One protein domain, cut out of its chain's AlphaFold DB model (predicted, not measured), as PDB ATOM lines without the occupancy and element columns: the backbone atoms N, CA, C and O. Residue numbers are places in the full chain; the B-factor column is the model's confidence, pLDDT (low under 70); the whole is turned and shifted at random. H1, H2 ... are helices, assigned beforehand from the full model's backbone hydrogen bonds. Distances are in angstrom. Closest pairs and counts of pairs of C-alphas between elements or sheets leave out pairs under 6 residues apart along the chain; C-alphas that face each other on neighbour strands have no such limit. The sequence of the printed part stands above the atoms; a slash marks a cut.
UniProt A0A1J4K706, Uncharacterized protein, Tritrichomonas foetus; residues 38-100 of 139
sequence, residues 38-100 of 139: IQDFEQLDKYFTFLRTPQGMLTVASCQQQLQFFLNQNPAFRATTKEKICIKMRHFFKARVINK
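What this domain is: This is residues 38 to 100 of the 139 residues of an uncharacterized protein of Tritrichomonas foetus (UniProt A0A1J4K706). Picture a broad L of two long helices, H3 and H2, not in contact with each other, with the link of residues 74 to 81 round its corner and the short helix H1 in its opening. From H1, residues 46 to 59 loop out to Gln 55 and fold back into the start of H2. The printed part has 63 residues with three named helices, in the order H1, H2, H3, and no named strand; its class is all helix. It is compact, with a radius of gyration of the C-alphas of 11.7 A and spans of 31 by 28 by 21 A.

Where its parts are: Begin with H3, residues 82 to 98: find C-alpha 82 at (57.803, 57.407, 192.134) and go 23.4 A to C-alpha 98 at (61.622, 54.702, 169.182), with a kink of 27 degrees near residue 92. H2, residues 60 to 73, is 19.9 A long. H1, residues 38 to 45, begins at C-alpha 38 at (53.675, 68.614, 188.045) and is 10.3 A long.

How they stand to each other: Look first at H3, whose residues 86 to 90 alone touch H1, and only just, with 3 pairs of C-alphas within 8 A. Their closest C-alphas, those of Leu 44 and Cys 86, are 6.9 A apart. The two helices run the same way at a shallow tilt of 30 degrees. H2 only just touches H1, also with 3 such pairs, through its residues 60 to 63 alone; the closest C-alphas, of Ile 38 and Val 60, are 5.5 A apart. These two run the same way at a steep tilt of 46 degrees. H2 and H3 are apart. In H1 and H2 every O i to N i+4 pair is within hydrogen-bond range; in H3, 12 of 13 are.

The domain as a whole: The two C-alphas farthest apart, those of Gln 55 and Thr 80, are 32.9 A from each other. The printed part has no cut. The link from H1 to H2, 14 residues, is long; that from H2 to H3, 8 residues, is short. Look at residues 95 to 100 for low confidence, with pLDDT under 70; the mean of the printed part is 86.0.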
ATOM      1  N   ILE A  38      54.017  68.322 189.442       94.56
ATOM      2  CA  ILE A  38      53.675  68.614 188.045       94.56
ATOM      3  C   ILE A  38      54.869  68.406 187.098       94.56
ATOM      4  O   ILE A  38      54.688  67.846 186.023       94.56
ATOM      5  N   GLN A  39      56.092  68.733 187.532       94.81
ATOM      6  CA  GLN A  39      57.313  68.530 186.741       94.81
ATOM      7  C   GLN A  39      57.581  67.045 186.462       94.81
ATOM      8  O   GLN A  39      58.013  66.683 185.368       94.81
ATOM      9  N   ASP A  40      57.296  66.169 187.432       93.62
ATOM     10  CA  ASP A  40      57.404  64.719 187.238       93.62
ATOM     11  C   ASP A  40      56.438  64.248 186.135       93.62
ATOM     12  O   ASP A  40      56.805  63.441 185.275       93.62
ATOM     13  N   PHE A  41      55.215  64.791 186.123       94.12
ATOM     14  CA  PHE A  41      54.217  64.487 185.097       94.12
ATOM     15  C   PHE A  41      54.578  65.053 183.728       94.12
ATOM     16  O   PHE A  41      54.453  64.335 182.746       94.12
ATOM     17  N   GLU A  42      55.107  66.272 183.644       93.12
ATOM     18  CA  GLU A  42      55.598  66.851 182.386       93.12
ATOM     19  C   GLU A  42      56.743  66.026 181.778       93.12
ATOM     20  O   GLU A  42      56.835  65.863 180.560       93.12
ATOM     21  N   GLN A  43      57.623  65.458 182.609       90.88
ATOM     22  CA  GLN A  43      58.664  64.551 182.123       90.88
ATOM     23  C   GLN A  43      58.097  63.219 181.635       90.88
ATOM     24  O   GLN A  43      58.588  62.672 180.642       90.88
ATOM     25  N   LEU A  44      57.098  62.681 182.335       91.06
ATOM     26  CA  LEU A  44      56.415  61.456 181.935       91.06
ATOM     27  C   LEU A  44      55.559  61.642 180.679       91.06
ATOM     28  O   LEU A  44      55.517  60.717 179.869       91.06
ATOM     29  N   ASP A  45      54.969  62.823 180.472       91.38
ATOM     30  CA  ASP A  45      54.106  63.157 179.327       91.38
ATOM     31  C   ASP A  45      54.806  62.944 177.977       91.38
ATOM     32  O   ASP A  45      54.179  62.594 176.980       91.38
ATOM     33  N   LYS A  46      56.143  63.042 177.959       88.69
ATOM     34  CA  LYS A  46      56.992  62.752 176.788       88.69
ATOM     35  C   LYS A  46      56.899  61.303 176.299       88.69
ATOM     36  O   LYS A  46      57.275  61.017 175.165       88.69
ATOM     37  N   TYR A  47      56.478  60.384 177.163       86.38
ATOM     38  CA  TYR A  47      56.408  58.948 176.878       86.38
ATOM     39  C   TYR A  47      55.004  58.378 177.095       86.38
ATOM     40  O   TYR A  47      54.616  57.422 176.430       86.38
ATOM     41  N   PHE A  48      54.263  58.951 178.039       87.75
ATOM     42  CA  PHE A  48      52.913  58.573 178.418       87.75
ATOM     43  C   PHE A  48      52.026  59.810 178.307       87.75
ATOM     44  O   PHE A  48      51.965  60.604 179.237       87.75
ATOM     45  N   THR A  49      51.388  59.992 177.151       89.38
ATOM     46  CA  THR A  49      50.582  61.183 176.858       89.38
ATOM     47  C   THR A  49      49.381  61.274 177.797       89.38
ATOM     48  O   THR A  49      48.422  60.514 177.664       89.38
ATOM     49  N   PHE A  50      49.422  62.224 178.728       92.62
ATOM     50  CA  PHE A  50      48.315  62.516 179.625       92.62
ATOM     51  C   PHE A  50      47.258  63.371 178.925       92.62
ATOM     52  O   PHE A  50      47.552  64.275 178.133       92.62
ATOM     53  N   LEU A  51      45.998  63.126 179.281       91.81
ATOM     54  CA  LEU A  51      44.889  63.988 178.895       91.81
ATOM     55  C   LEU A  51      45.003  65.334 179.616       91.81
ATOM     56  O   LEU A  51      45.174  65.393 180.838       91.81
ATOM     57  N   ARG A  52      44.889  66.408 178.833       90.69
ATOM     58  CA  ARG A  52      44.905  67.801 179.289       90.69
ATOM     59  C   ARG A  52      43.491  68.260 179.650       90.69
ATOM     60  O   ARG A  52      42.507  67.696 179.178       90.69
ATOM     61  N   THR A  53      43.389  69.289 180.485       89.69
ATOM     62  CA  THR A  53      42.117  69.977 180.744       89.69
ATOM     63  C   THR A  53      41.604  70.670 179.470       89.69
ATOM     64  O   THR A  53      42.372  70.831 178.520       89.69
ATOM     65  N   PRO A  54      40.342  71.145 179.430       87.81
ATOM     66  CA  PRO A  54      39.829  71.920 178.293       87.81
ATOM     67  C   PRO A  54      40.667  73.163 177.952       87.81
ATOM     68  O   PRO A  54      40.706  73.593 176.807       87.81
ATOM     69  N   GLN A  55      41.379  73.719 178.937       90.19
ATOM     70  CA  GLN A  55      42.315  74.836 178.775       90.19
ATOM     71  C   GLN A  55      43.696  74.399 178.246       90.19
ATOM     72  O   GLN A  55      44.613  75.212 178.178       90.19
ATOM     73  N   GLY A  56      43.882  73.119 177.917       88.00
ATOM     74  CA  GLY A  56      45.130  72.576 177.378       88.00
ATOM     75  C   GLY A  56      46.229  72.324 178.415       88.00
ATOM     76  O   GLY A  56      47.361  72.034 178.032       88.00
ATOM     77  N   MET A  57      45.926  72.396 179.715       91.06
ATOM     78  CA  MET A  57      46.921  72.260 180.783       91.06
ATOM     79  C   MET A  57      46.943  70.860 181.402       91.06
ATOM     80  O   MET A  57      45.916  70.188 181.509       91.06
ATOM     81  N   LEU A  58      48.118  70.435 181.869       92.62
ATOM     82  CA  LEU A  58      48.238  69.296 182.777       92.62
ATOM     83  C   LEU A  58      47.939  69.748 184.209       92.62
ATOM     84  O   LEU A  58      48.359  70.821 184.638       92.62
ATOM     85  N   THR A  59      47.237  68.911 184.969       94.25
ATOM     86  CA  THR A  59      47.023  69.122 186.405       94.25
ATOM     87  C   THR A  59      47.461  67.893 187.176       94.25
ATOM     88  O   THR A  59      47.266  66.764 186.722       94.25
ATOM     89  N   VAL A  60      48.034  68.109 188.361       93.19
ATOM     90  CA  VAL A  60      48.515  67.028 189.234       93.19
ATOM     91  C   VAL A  60      47.397  66.024 189.513       93.19
ATOM     92  O   VAL A  60      47.590  64.835 189.292       93.19
ATOM     93  N   ALA A  61      46.206  66.498 189.892       91.31
ATOM     94  CA  ALA A  61      45.067  65.634 190.199       91.31
ATOM     95  C   ALA A  61      44.642  64.758 189.004       91.31
ATOM     96  O   ALA A  61      44.456  63.553 189.160       91.31
ATOM     97  N   SER A  62      44.543  65.338 187.800       91.56
ATOM     98  CA  SER A  62      44.182  64.583 186.591       91.56
ATOM     99  C   SER A  62      45.253  63.553 186.228       91.56
ATOM    100  O   SER A  62      44.943  62.390 185.969       91.56
ATOM    101  N   CYS A  63      46.531  63.946 186.263       93.38
ATOM    102  CA  CYS A  63      47.633  63.044 185.936       93.38
ATOM    103  C   CYS A  63      47.748  61.903 186.957       93.38
ATOM    104  O   CYS A  63      47.970  60.757 186.571       93.38
ATOM    105  N   GLN A  64      47.531  62.187 188.245       92.50
ATOM    106  CA  GLN A  64      47.487  61.176 189.301       92.50
ATOM    107  C   GLN A  64      46.374  60.159 189.063       92.50
ATOM    108  O   GLN A  64      46.642  58.965 189.147       92.50
ATOM    109  N   GLN A  65      45.158  60.600 188.728       89.88
ATOM    110  CA  GLN A  65      44.046  59.689 188.437       89.88
ATOM    111  C   GLN A  65      44.332  58.805 187.220       89.88
ATOM    112  O   GLN A  65      44.141  57.589 187.276       89.88
ATOM    113  N   GLN A  66      44.843  59.391 186.136       90.81
ATOM    114  CA  GLN A  66      45.206  58.648 184.927       90.81
ATOM    115  C   GLN A  66      46.330  57.639 185.199       90.81
ATOM    116  O   GLN A  66      46.248  56.483 184.777       90.81
ATOM    117  N   LEU A  67      47.355  58.042 185.954       90.62
ATOM    118  CA  LEU A  67      48.445  57.155 186.347       90.62
ATOM    119  C   LEU A  67      47.949  56.049 187.288       90.62
ATOM    120  O   LEU A  67      48.303  54.890 187.101       90.62
ATOM    121  N   GLN A  68      47.085  56.363 188.255       88.81
ATOM    122  CA  GLN A  68      46.468  55.378 189.145       88.81
ATOM    123  C   GLN A  68      45.680  54.333 188.358       88.81
ATOM    124  O   GLN A  68      45.848  53.133 188.581       88.81
ATOM    125  N   PHE A  69      44.853  54.782 187.412       88.12
ATOM    126  CA  PHE A  69      44.102  53.899 186.533       88.12
ATOM    127  C   PHE A  69      45.043  52.986 185.739       88.12
ATOM    128  O   PHE A  69      44.877  51.766 185.756       88.12
ATOM    129  N   PHE A  70      46.091  53.546 185.129       88.88
ATOM    130  CA  PHE A  70      47.089  52.767 184.397       88.88
ATOM    131  C   PHE A  70      47.774  51.710 185.275       88.88
ATOM    132  O   PHE A  70      47.869  50.548 184.877       88.88
ATOM    133  N   LEU A  71      48.219  52.078 186.480       87.62
ATOM    134  CA  LEU A  71      48.887  51.172 187.424       87.62
ATOM    135  C   LEU A  71      47.954  50.087 187.975       87.62
ATOM    136  O   LEU A  71      48.416  49.015 188.371       87.62
ATOM    137  N   ASN A  72      46.647  50.349 188.015       84.44
ATOM    138  CA  ASN A  72      45.644  49.354 188.376       84.44
ATOM    139  C   ASN A  72      45.429  48.327 187.268       84.44
ATOM    140  O   ASN A  72      45.357  47.139 187.562       84.44
ATOM    141  N   GLN A  73      45.405  48.772 186.012       83.25
ATOM    142  CA  GLN A  73      45.311  47.879 184.855       83.25
ATOM    143  C   GLN A  73      46.625  47.130 184.578       83.25
ATOM    144  O   GLN A  73      46.615  46.058 183.983       83.25
ATOM    145  N   ASN A  74      47.766  47.668 185.029       84.62
ATOM    146  CA  ASN A  74      49.092  47.113 184.758       84.62
ATOM    147  C   ASN A  74      49.904  46.919 186.056       84.62
ATOM    148  O   ASN A  74      50.832  47.691 186.328       84.62
ATOM    149  N   PRO A  75      49.626  45.862 186.848       84.56
ATOM    150  CA  PRO A  75      50.276  45.631 188.141       84.56
ATOM    151  C   PRO A  75      51.808  45.568 188.076       84.56
ATOM    152  O   PRO A  75      52.481  45.976 189.020       84.56
ATOM    153  N   ALA A  76      52.375  45.137 186.942       85.50
ATOM    154  CA  ALA A  76      53.821  45.090 186.712       85.50
ATOM    155  C   ALA A  76      54.514  46.461 186.853       85.50
ATOM    156  O   ALA A  76      55.713  46.521 187.137       85.50
ATOM    157  N   PHE A  77      53.777  47.565 186.694       85.94
ATOM    158  CA  PHE A  77      54.296  48.930 186.815       85.94
ATOM    159  C   PHE A  77      54.201  49.496 188.232       85.94
ATOM    160  O   PHE A  77      54.882  50.478 188.525       85.94
ATOM    161  N   ARG A  78      53.437  48.861 189.133       85.31
ATOM    162  CA  ARG A  78      53.383  49.254 190.548       85.31
ATOM    163  C   ARG A  78      54.783  49.166 191.166       85.31
ATOM    164  O   ARG A  78      55.574  48.275 190.821       85.31
ATOM    165  N   ALA A  79      55.128  50.119 192.030       83.69
ATOM    166  CA  ALA A  79      56.443  50.154 192.666       83.69
ATOM    167  C   ALA A  79      56.509  51.026 193.926       83.69
ATOM    168  O   ALA A  79      55.698  51.931 194.096       83.69
ATOM    169  N   THR A  80      57.579  50.781 194.708       80.62
ATOM    170  CA  THR A  80      58.087  51.525 195.883       80.62
ATOM    171  C   THR A  80      57.678  52.976 196.120       80.62
ATOM    172  O   THR A  80      57.563  53.469 197.233       80.62
ATOM    173  N   THR A  81      57.771  53.692 195.011       84.62
ATOM    174  CA  THR A  81      58.627  54.865 194.853       84.62
ATOM    175  C   THR A  81      58.279  55.431 193.487       84.62
ATOM    176  O   THR A  81      58.163  54.670 192.514       84.62
ATOM    177  N   LYS A  82      58.128  56.754 193.401       89.12
ATOM    178  CA  LYS A  82      57.803  57.407 192.134       89.12
ATOM    179  C   LYS A  82      58.911  57.219 191.105       89.12
ATOM    180  O   LYS A  82      58.615  56.988 189.941       89.12
ATOM    181  N   GLU A  83      60.174  57.192 191.527       90.69
ATOM    182  CA  GLU A  83      61.339  56.996 190.663       90.69
ATOM    183  C   GLU A  83      61.264  55.646 189.953       90.69
ATOM    184  O   GLU A  83      61.461  55.568 188.740       90.69
ATOM    185  N   LYS A  84      60.915  54.575 190.680       88.75
ATOM    186  CA  LYS A  84      60.746  53.246 190.078       88.75
ATOM    187  C   LYS A  84      59.592  53.217 189.079       88.75
ATOM    188  O   LYS A  84      59.744  52.609 188.021       88.75
ATOM    189  N   ILE A  85      58.471  53.877 189.383       89.56
ATOM    190  CA  ILE A  85      57.357  54.017 188.433       89.56
ATOM    191  C   ILE A  85      57.846  54.756 187.182       89.56
ATOM    192  O   ILE A  85      57.703  54.239 186.075       89.56
ATOM    193  N   CYS A  86      58.509  55.903 187.345       90.75
ATOM    194  CA  CYS A  86      59.050  56.698 186.246       90.75
ATOM    195  C   CYS A  86      60.017  55.906 185.365       90.75
ATOM    196  O   CYS A  86      59.926  55.965 184.141       90.75
ATOM    197  N   ILE A  87      60.925  55.135 185.970       89.50
ATOM    198  CA  ILE A  87      61.873  54.276 185.255       89.50
ATOM    199  C   ILE A  87      61.123  53.217 184.448       89.50
ATOM    200  O   ILE A  87      61.387  53.093 183.252       89.50
ATOM    201  N   LYS A  88      60.184  52.484 185.059       89.62
ATOM    202  CA  LYS A  88      59.408  51.438 184.373       89.62
ATOM    203  C   LYS A  88      58.613  52.008 183.199       89.62
ATOM    204  O   LYS A  88      58.715  51.490 182.089       89.62
ATOM    205  N   MET A  89      57.886  53.102 183.432       90.19
ATOM    206  CA  MET A  89      57.116  53.815 182.410       90.19
ATOM    207  C   MET A  89      58.028  54.261 181.264       90.19
ATOM    208  O   MET A  89      57.805  53.896 180.113       90.19
ATOM    209  N   ARG A  90      59.115  54.975 181.580       89.12
ATOM    210  CA  ARG A  90      60.073  55.460 180.583       89.12
ATOM    211  C   ARG A  90      60.647  54.320 179.756       89.12
ATOM    212  O   ARG A  90      60.667  54.439 178.544       89.12
ATOM    213  N   HIS A  91      61.107  53.229 180.363       87.50
ATOM    214  CA  HIS A  91      61.709  52.121 179.611       87.50
ATOM    215  C   HIS A  91      60.696  51.446 178.689       87.50
ATOM    216  O   HIS A  91      60.981  51.235 177.510       87.50
ATOM    217  N   PHE A  92      59.502  51.165 179.207       86.81
ATOM    218  CA  PHE A  92      58.450  50.514 178.439       86.81
ATOM    219  C   PHE A  92      57.976  51.364 177.258       86.81
ATOM    220  O   PHE A  92      57.861  50.866 176.138       86.81
ATOM    221  N   PHE A  93      57.731  52.655 177.486       83.75
ATOM    222  CA  PHE A  93      57.221  53.548 176.452       83.75
ATOM    223  C   PHE A  93      58.319  54.083 175.529       83.75
ATOM    224  O   PHE A  93      58.072  54.214 174.338       83.75
ATOM    225  N   LYS A  94      59.560  54.291 175.991       78.25
ATOM    226  CA  LYS A  94      60.692  54.680 175.126       78.25
ATOM    227  C   LYS A  94      60.954  53.636 174.043       78.25
ATOM    228  O   LYS A  94      61.167  54.005 172.893       78.25
ATOM    229  N   ALA A  95      60.871  52.347 174.381       65.12
ATOM    230  CA  ALA A  95      60.984  51.275 173.394       65.12
ATOM    231  C   ALA A  95      59.877  51.335 172.324       65.12
ATOM    232  O   ALA A  95      60.106  50.914 171.195       65.12
ATOM    233  N   ARG A  96      58.702  51.882 172.661       63.19
ATOM    234  CA  ARG A  96      57.555  52.033 171.753       63.19
ATOM    235  C   ARG A  96      57.595  53.331 170.944       63.19
ATOM    236  O   ARG A  96      57.223  53.302 169.780       63.19
ATOM    237  N   VAL A  97      58.089  54.425 171.528       59.38
ATOM    238  CA  VAL A  97      58.289  55.717 170.846       59.38
ATOM    239  C   VAL A  97      59.424  55.630 169.822       59.38
ATOM    240  O   VAL A  97      59.313  56.194 168.743       59.38
ATOM    241  N   ILE A  98      60.496  54.883 170.116       57.81
ATOM    242  CA  ILE A  98      61.622  54.702 169.182       57.81
ATOM    243  C   ILE A  98      61.279  53.712 168.052       57.81
ATOM    244  O   ILE A  98      61.819  53.839 166.959       57.81
ATOM    245  N   ASN A  99      60.367  52.757 168.276       47.22
ATOM    246  CA  ASN A  99      60.067  51.691 167.307       47.22
ATOM    247  C   ASN A  99      58.735  51.826 166.548       47.22
ATOM    248  O   ASN A  99      58.336  50.854 165.907       47.22
ATOM    249  N   LYS A 100      58.038  52.976 166.559       47.75
ATOM    250  CA  LYS A 100      56.908  53.179 165.630       47.75
ATOM    251  C   LYS A 100      56.836  54.585 165.011       47.75
ATOM    252  O   LYS A 100      56.761  55.557 165.759       47.75
TER     253      LYS A 100